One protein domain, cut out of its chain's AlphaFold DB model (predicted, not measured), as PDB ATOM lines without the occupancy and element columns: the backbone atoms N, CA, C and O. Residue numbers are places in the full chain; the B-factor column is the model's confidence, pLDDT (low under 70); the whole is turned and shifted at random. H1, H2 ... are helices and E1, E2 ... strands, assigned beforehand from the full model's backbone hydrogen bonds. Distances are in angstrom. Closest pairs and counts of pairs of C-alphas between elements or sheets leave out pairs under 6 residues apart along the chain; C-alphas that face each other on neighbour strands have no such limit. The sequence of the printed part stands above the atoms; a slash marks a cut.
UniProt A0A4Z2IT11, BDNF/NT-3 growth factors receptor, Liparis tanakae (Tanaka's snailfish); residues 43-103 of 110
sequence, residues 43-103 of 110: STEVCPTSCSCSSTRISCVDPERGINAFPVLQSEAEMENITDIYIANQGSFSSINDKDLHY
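AT A GLANCE: This is residues 43 to 103 of the 110 residues of the protein "BDNF/NT-3 growth factors receptor" of Liparis tanakae (Tanaka's snailfish) (UniProt A0A4Z2IT11). With little regular structure, this is a small wall of three short strands, E1, E2 and E3, with part of the long loop 61 to 75 passing over one face, H1 near one end of the strands and H2 off the sheet. The 61 printed residues hold E1, E2, H1, E3 and H2 in that order; the sheet is mixed, order E1, E2, E3, and the class is mixed, with 21 residues in named elements. The whole is compact, radius of gyration of the C-alphas 11.0 A, spanning 29 by 25 by 16 A.

IN THESE COORDINATES: E2, residues 57 to 60, is 10.2 A long; E3, 84 to 87, 10.1 A; E1, 52 to 54, 6.9 A, from C-alpha 52 at (204.325, 138.313, 278.663). H1, 76 to 81, is 8.8 A; H2, 98 to 101, 5.2 A, ends at C-alpha 101 (219.384, 138.089, 268.548).

HOW THE PARTS SIT: E2 and E3 are parallel at 3 degrees, N 60 to O 86 2.8 A. E1 and E2, a hairpin, are antiparallel at 176 degrees, N 52 to O 59 2.8 A. E2, H1 and E3 form a strand-helix-strand unit, two parallel neighbour strands with a helix between, its crossover right-handed. H1, only just on the sheet with 5 pairs of C-alphas within 10 A, only grazes it with residues 78 to 81. H2 is not on it and is apart from H1. Every O i to N i+4 pair in H1 is within hydrogen-bond range; H2 is too short for one.

THE WHOLE: The C-alphas of Ser 43 and Ser 94, the two farthest apart, are 30.5 A apart. The printed part has no cut; the link E2 to H1 is long. Residues 43 to 46 are under pLDDT 70.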
ATOM      1  N   SER A  43     194.992 138.229 268.485       45.94
ATOM      2  CA  SER A  43     196.284 137.704 268.067       45.94
ATOM      3  C   SER A  43     196.671 136.757 269.192       45.94
ATOM      4  O   SER A  43     196.999 137.198 270.292       45.94
ATOM      5  N   THR A  44     196.512 135.455 268.975       49.69
ATOM      6  CA  THR A  44     197.166 134.459 269.813       49.69
ATOM      7  C   THR A  44     198.649 134.612 269.504       49.69
ATOM      8  O   THR A  44     199.208 133.862 268.713       49.69
ATOM      9  N   GLU A  45     199.249 135.668 270.053       55.88
ATOM     10  CA  GLU A  45     200.685 135.842 270.150       55.88
ATOM     11  C   GLU A  45     201.128 134.635 270.973       55.88
ATOM     12  O   GLU A  45     200.796 134.522 272.159       55.88
ATOM     13  N   VAL A  46     201.757 133.649 270.329       68.00
ATOM     14  CA  VAL A  46     202.204 132.440 271.026       68.00
ATOM     15  C   VAL A  46     203.468 132.799 271.796       68.00
ATOM     16  O   VAL A  46     204.587 132.459 271.418       68.00
ATOM     17  N   CYS A  47     203.271 133.552 272.874       78.12
ATOM     18  CA  CYS A  47     204.302 133.908 273.822       78.12
ATOM     19  C   CYS A  47     204.753 132.680 274.607       78.12
ATOM     20  O   CYS A  47     203.938 131.805 274.923       78.12
ATOM     21  N   PRO A  48     206.035 132.627 274.998       79.81
ATOM     22  CA  PRO A  48     206.492 131.663 275.984       79.81
ATOM     23  C   PRO A  48     205.645 131.772 277.254       79.81
ATOM     24  O   PRO A  48     205.366 132.871 277.719       79.81
ATOM     25  N   THR A  49     205.283 130.648 277.870       79.81
ATOM     26  CA  THR A  49     204.443 130.616 279.086       79.81
ATOM     27  C   THR A  49     205.054 131.354 280.287       79.81
ATOM     28  O   THR A  49     204.336 131.761 281.205       79.81
ATOM     29  N   SER A  50     206.375 131.528 280.282       82.44
ATOM     30  CA  SER A  50     207.150 132.253 281.295       82.44
ATOM     31  C   SER A  50     207.295 133.755 281.016       82.44
ATOM     32  O   SER A  50     207.916 134.457 281.812       82.44
ATOM     33  N   CYS A  51     206.770 134.249 279.892       88.25
ATOM     34  CA  CYS A  51     206.905 135.638 279.471       88.25
ATOM     35  C   CYS A  51     205.548 136.226 279.072       88.25
ATOM     36  O   CYS A  51     204.663 135.542 278.568       88.25
ATOM     37  N   SER A  52     205.408 137.532 279.248       88.50
ATOM     38  CA  SER A  52     204.325 138.313 278.663       88.50
ATOM     39  C   SER A  52     204.868 139.017 277.433       88.50
ATOM     40  O   SER A  52     205.846 139.757 277.554       88.50
ATOM     41  N   CYS A  53     204.243 138.841 276.273       87.75
ATOM     42  CA  CYS A  53     204.518 139.709 275.132       87.75
ATOM     43  C   CYS A  53     203.380 140.691 274.889       87.75
ATOM     44  O   CYS A  53     202.276 140.582 275.422       87.75
ATOM     45  N   SER A  54     203.743 141.700 274.126       87.38
ATOM     46  CA  SER A  54     202.901 142.670 273.468       87.38
ATOM     47  C   SER A  54     203.441 142.808 272.044       87.38
ATOM     48  O   SER A  54     204.533 142.315 271.744       87.38
ATOM     49  N   SER A  55     202.754 143.566 271.195       85.00
ATOM     50  CA  SER A  55     203.050 143.651 269.763       85.00
ATOM     51  C   SER A  55     204.485 144.075 269.422       85.00
ATOM     52  O   SER A  55     204.958 143.774 268.331       85.00
ATOM     53  N   THR A  56     205.186 144.765 270.330       90.44
ATOM     54  CA  THR A  56     206.591 145.173 270.142       90.44
ATOM     55  C   THR A  56     207.501 144.862 271.329       90.44
ATOM     56  O   THR A  56     208.683 145.211 271.297       90.44
ATOM     57  N   ARG A  57     206.988 144.244 272.400       91.94
ATOM     58  CA  ARG A  57     207.752 144.064 273.642       91.94
ATOM     59  C   ARG A  57     207.570 142.683 274.248       91.94
ATOM     60  O   ARG A  57     206.441 142.262 274.456       91.94
ATOM     61  N   ILE A  58     208.671 142.040 274.635       91.50
ATOM     62  CA  ILE A  58     208.671 140.805 275.433       91.50
ATOM     63  C   ILE A  58     209.142 141.127 276.853       91.50
ATOM     64  O   ILE A  58     210.110 141.858 277.044       91.50
ATOM     65  N   SER A  59     208.465 140.589 277.863       91.88
ATOM     66  CA  SER A  59     208.797 140.772 279.275       91.88
ATOM     67  C   SER A  59     208.783 139.434 280.009       91.88
ATOM     68  O   SER A  59     207.728 138.833 280.193       91.88
ATOM     69  N   CYS A  60     209.947 138.991 280.472       91.56
ATOM     70  CA  CYS A  60     210.140 137.771 281.251       91.56
ATOM     71  C   CYS A  60     210.624 138.163 282.656       91.56
ATOM     72  O   CYS A  60     211.816 138.391 282.872       91.56
ATOM     73  N   VAL A  61     209.687 138.309 283.597       90.38
ATOM     74  CA  VAL A  61     209.967 138.778 284.973       90.38
ATOM     75  C   VAL A  61     209.563 137.778 286.052       90.38
ATOM     76  O   VAL A  61     209.928 137.956 287.212       90.38
ATOM     77  N   ASP A  62     208.819 136.734 285.679       87.50
ATOM     78  CA  ASP A  62     208.286 135.737 286.599       87.50
ATOM     79  C   ASP A  62     209.389 134.759 287.042       87.50
ATOM     80  O   ASP A  62     209.860 133.962 286.221       87.50
ATOM     81  N   PRO A  63     209.801 134.767 288.326       80.31
ATOM     82  CA  PRO A  63     210.833 133.859 288.824       80.31
ATOM     83  C   PRO A  63     210.320 132.424 289.003       80.31
ATOM     84  O   PRO A  63     211.110 131.488 288.959       80.31
ATOM     85  N   GLU A  64     209.010 132.240 289.216       81.88
ATOM     86  CA  GLU A  64     208.419 130.917 289.470       81.88
ATOM     87  C   GLU A  64     208.370 130.051 288.216       81.88
ATOM     88  O   GLU A  64     208.589 128.843 288.281       81.88
ATOM     89  N   ARG A  65     208.064 130.667 287.069       80.81
ATOM     90  CA  ARG A  65     208.044 129.964 285.786       80.81
ATOM     91  C   ARG A  65     209.441 129.868 285.203       80.81
ATOM     92  O   ARG A  65     209.787 128.801 284.708       80.81
ATOM     93  N   GLY A  66     210.229 130.941 285.328       80.88
ATOM     94  CA  GLY A  66     211.621 130.982 284.901       80.88
ATOM     95  C   GLY A  66     211.803 130.754 283.395       80.88
ATOM     96  O   GLY A  66     210.985 130.138 282.712       80.88
ATOM     97  N   ILE A  67     212.913 131.223 282.846       85.56
ATOM     98  CA  ILE A  67     213.372 130.846 281.512       85.56
ATOM     99  C   ILE A  67     214.766 130.251 281.628       85.56
ATOM    100  O   ILE A  67     215.620 130.757 282.350       85.56
ATOM    101  N   ASN A  68     214.998 129.168 280.892       84.12
ATOM    102  CA  ASN A  68     216.314 128.527 280.807       84.12
ATOM    103  C   ASN A  68     217.037 128.882 279.498       84.12
ATOM    104  O   ASN A  68     218.194 128.518 279.316       84.12
ATOM    105  N   ALA A  69     216.345 129.553 278.578       84.31
ATOM    106  CA  ALA A  69     216.834 129.937 277.264       84.31
ATOM    107  C   ALA A  69     216.163 131.239 276.816       84.31
ATOM    108  O   ALA A  69     215.141 131.639 277.379       84.31
ATOM    109  N   PHE A  70     216.748 131.889 275.810       87.00
ATOM    110  CA  PHE A  70     216.221 133.128 275.253       87.00
ATOM    111  C   PHE A  70     214.805 132.898 274.694       87.00
ATOM    112  O   PHE A  70     214.571 131.857 274.072       87.00
ATOM    113  N   PRO A  71     213.842 133.815 274.913       85.25
ATOM    114  CA  PRO A  71     212.499 133.657 274.372       85.25
ATOM    115  C   PRO A  71     212.556 133.677 272.842       85.25
ATOM    116  O   PRO A  71     213.111 134.597 272.247       85.25
ATOM    117  N   VAL A  72     211.976 132.665 272.201       84.06
ATOM    118  CA  VAL A  72     211.844 132.586 270.740       84.06
ATOM    119  C   VAL A  72     210.360 132.542 270.407       84.06
ATOM    120  O   VAL A  72     209.624 131.729 270.970       84.06
ATOM    121  N   LEU A  73     209.921 133.436 269.521       85.19
ATOM    122  CA  LEU A  73     208.545 133.465 269.027       85.19
ATOM    123  C   LEU A  73     208.361 132.449 267.897       85.19
ATOM    124  O   LEU A  73     209.307 132.093 267.197       85.19
ATOM    125  N   GLN A  74     207.130 131.974 267.707       82.00
ATOM    126  CA  GLN A  74     206.835 130.994 266.652       82.00
ATOM    127  C   GLN A  74     206.829 131.608 265.247       82.00
ATOM    128  O   GLN A  74     206.982 130.888 264.262       82.00
ATOM    129  N   SER A  75     206.649 132.925 265.153       85.12
ATOM    130  CA  SER A  75     206.562 133.663 263.899       85.12
ATOM    131  C   SER A  75     207.750 134.603 263.738       85.12
ATOM    132  O   SER A  75     207.984 135.478 264.571       85.12
ATOM    133  N   GLU A  76     208.466 134.475 262.619       84.50
ATOM    134  CA  GLU A  76     209.528 135.417 262.250       84.50
ATOM    135  C   GLU A  76     208.993 136.844 262.091       84.50
ATOM    136  O   GLU A  76     209.655 137.791 262.503       84.50
ATOM    137  N   ALA A  77     207.770 137.007 261.577       83.62
ATOM    138  CA  ALA A  77     207.153 138.323 261.429       83.62
ATOM    139  C   ALA A  77     206.880 138.994 262.785       83.62
ATOM    140  O   ALA A  77     207.020 140.206 262.910       83.62
ATOM    141  N   GLU A  78     206.515 138.224 263.815       84.69
ATOM    142  CA  GLU A  78     206.349 138.762 265.172       84.69
ATOM    143  C   GLU A  78     207.699 139.164 265.759       84.69
ATOM    144  O   GLU A  78     207.839 140.248 266.316       84.69
ATOM    145  N   MET A  79     208.713 138.327 265.559       86.94
ATOM    146  CA  MET A  79     210.090 138.571 265.984       86.94
ATOM    147  C   MET A  79     210.683 139.838 265.352       86.94
ATOM    148  O   MET A  79     211.393 140.593 266.014       86.94
ATOM    149  N   GLU A  80     210.333 140.120 264.095       88.69
ATOM    150  CA  GLU A  80     210.671 141.372 263.419       88.69
ATOM    151  C   GLU A  80     209.903 142.580 263.980       88.69
ATOM    152  O   GLU A  80     210.402 143.696 263.884       88.69
ATOM    153  N   ASN A  81     208.737 142.411 264.602       89.62
ATOM    154  CA  ASN A  81     207.995 143.524 265.209       89.62
ATOM    155  C   ASN A  81     208.479 143.879 266.624       89.62
ATOM    156  O   ASN A  81     208.226 144.988 267.102       89.62
ATOM    157  N   ILE A  82     209.189 142.970 267.297       90.38
ATOM    158  CA  ILE A  82     209.725 143.210 268.638       90.38
ATOM    159  C   ILE A  82     210.902 144.189 268.588       90.38
ATOM    160  O   ILE A  82     211.899 143.979 267.897       90.38
ATOM    161  N   THR A  83     210.796 145.250 269.385       93.38
ATOM    162  CA  THR A  83     211.831 146.274 269.563       93.38
ATOM    163  C   THR A  83     212.471 146.228 270.942       93.38
ATOM    164  O   THR A  83     213.606 146.677 271.098       93.38
ATOM    165  N   ASP A  84     211.775 145.675 271.934       93.12
ATOM    166  CA  ASP A  84     212.203 145.691 273.328       93.12
ATOM    167  C   ASP A  84     212.031 144.309 273.959       93.12
ATOM    168  O   ASP A  84     210.945 143.725 273.941       93.12
ATOM    169  N   ILE A  85     213.086 143.794 274.577       91.81
ATOM    170  CA  ILE A  85     213.032 142.568 275.371       91.81
ATOM    171  C   ILE A  85     213.490 142.920 276.780       91.81
ATOM    172  O   ILE A  85     214.499 143.581 276.964       91.81
ATOM    173  N   TYR A  86     212.721 142.521 277.789       92.06
ATOM    174  CA  TYR A  86     213.044 142.770 279.188       92.06
ATOM    175  C   TYR A  86     213.106 141.451 279.945       92.06
ATOM    176  O   TYR A  86     212.095 140.761 280.075       92.06
ATOM    177  N   ILE A  87     214.289 141.107 280.450       90.88
ATOM    178  CA  ILE A  87     214.529 139.867 281.190       90.88
ATOM    179  C   ILE A  87     215.039 140.233 282.580       90.88
ATOM    180  O   ILE A  87     216.114 140.808 282.727       90.88
ATOM    181  N   ALA A  88     214.271 139.898 283.613       90.50
ATOM    182  CA  ALA A  88     214.651 140.171 284.993       90.50
ATOM    183  C   ALA A  88     214.244 139.027 285.919       90.50
ATOM    184  O   ALA A  88     213.284 138.302 285.665       90.50
ATOM    185  N   ASN A  89     214.976 138.888 287.027       88.62
ATOM    186  CA  ASN A  89     214.663 137.923 288.083       88.62
ATOM    187  C   ASN A  89     214.614 136.454 287.598       88.62
ATOM    188  O   ASN A  89     213.857 135.639 288.117       88.62
ATOM    189  N   GLN A  90     215.418 136.119 286.584       85.81
ATOM    190  CA  GLN A  90     215.495 134.778 286.003       85.81
ATOM    191  C   GLN A  90     216.717 134.036 286.562       85.81
ATOM    192  O   GLN A  90     217.824 134.179 286.053       85.81
ATOM    193  N   GLY A  91     216.535 133.255 287.631       81.25
ATOM    194  CA  GLY A  91     217.647 132.591 288.334       81.25
ATOM    195  C   GLY A  91     218.368 131.498 287.531       81.25
ATOM    196  O   GLY A  91     219.524 131.195 287.813       81.25
ATOM    197  N   SER A  92     217.701 130.913 286.533       81.06
ATOM    198  CA  SER A  92     218.240 129.869 285.650       81.06
ATOM    199  C   SER A  92     218.709 130.388 284.287       81.06
ATOM    200  O   SER A  92     219.290 129.624 283.514       81.06
ATOM    201  N   PHE A  93     218.498 131.674 283.989       84.19
ATOM    202  CA  PHE A  93     218.910 132.287 282.733       84.19
ATOM    203  C   PHE A  93     220.325 132.857 282.861       84.19
ATOM    204  O   PHE A  93     220.541 133.853 283.548       84.19
ATOM    205  N   SER A  94     221.302 132.205 282.229       75.50
ATOM    206  CA  SER A  94     222.724 132.510 282.438       75.50
ATOM    207  C   SER A  94     223.399 133.243 281.282       75.50
ATOM    208  O   SER A  94     224.349 133.988 281.524       75.50
ATOM    209  N   SER A  95     222.950 133.061 280.036       79.50
ATOM    210  CA  SER A  95     223.580 133.713 278.885       79.50
ATOM    211  C   SER A  95     222.635 133.929 277.709       79.50
ATOM    212  O   SER A  95     221.802 133.078 277.402       79.50
ATOM    213  N   ILE A  96     222.864 135.037 277.007       86.56
ATOM    214  CA  ILE A  96     222.262 135.388 275.720       86.56
ATOM    215  C   ILE A  96     223.332 135.186 274.650       86.56
ATOM    216  O   ILE A  96     224.478 135.586 274.865       86.56
ATOM    217  N   ASN A  97     222.980 134.583 273.516       84.31
ATOM    218  CA  ASN A  97     223.914 134.354 272.420       84.31
ATOM    219  C   ASN A  97     223.564 135.221 271.199       84.31
ATOM    220  O   ASN A  97     222.393 135.497 270.943       84.31
ATOM    221  N   ASP A  98     224.550 135.583 270.373       84.62
ATOM    222  CA  ASP A  98     224.319 136.412 269.171       84.62
ATOM    223  C   ASP A  98     223.327 135.770 268.186       84.62
ATOM    224  O   ASP A  98     222.597 136.446 267.460       84.62
ATOM    225  N   LYS A  99     223.279 134.432 268.175       83.62
ATOM    226  CA  LYS A  99     222.351 133.662 267.336       83.62
ATOM    227  C   LYS A  99     220.893 133.848 267.753       83.62
ATOM    228  O   LYS A  99     220.028 133.753 266.892       83.62
ATOM    229  N   ASP A 100     220.633 134.129 269.028       82.44
ATOM    230  CA  ASP A 100     219.280 134.372 269.533       82.44
ATOM    231  C   ASP A 100     218.776 135.742 269.060       82.44
ATOM    232  O   ASP A 100     217.623 135.890 268.667       82.44
ATOM    233  N   LEU A 101     219.678 136.727 269.001       87.06
ATOM    234  CA  LEU A 101     219.384 138.089 268.548       87.06
ATOM    235  C   LEU A 101     219.216 138.199 267.030       87.06
ATOM    236  O   LEU A 101     218.543 139.109 266.554       87.06
ATOM    237  N   HIS A 102     219.781 137.264 266.263       88.00
ATOM    238  CA  HIS A 102     219.710 137.265 264.798       88.00
ATOM    239  C   HIS A 102     218.269 137.315 264.263       88.00
ATOM    240  O   HIS A 102     218.012 137.868 263.192       88.00
ATOM    241  N   TYR A 103     217.326 136.734 265.001       84.88
ATOM    242  CA  TYR A 103     215.927 136.688 264.606       84.88
ATOM    243  C   TYR A 103     215.143 137.966 264.951       84.88
ATOM    244  O   TYR A 103     214.109 138.234 264.345       84.88
TER     245      TYR A 103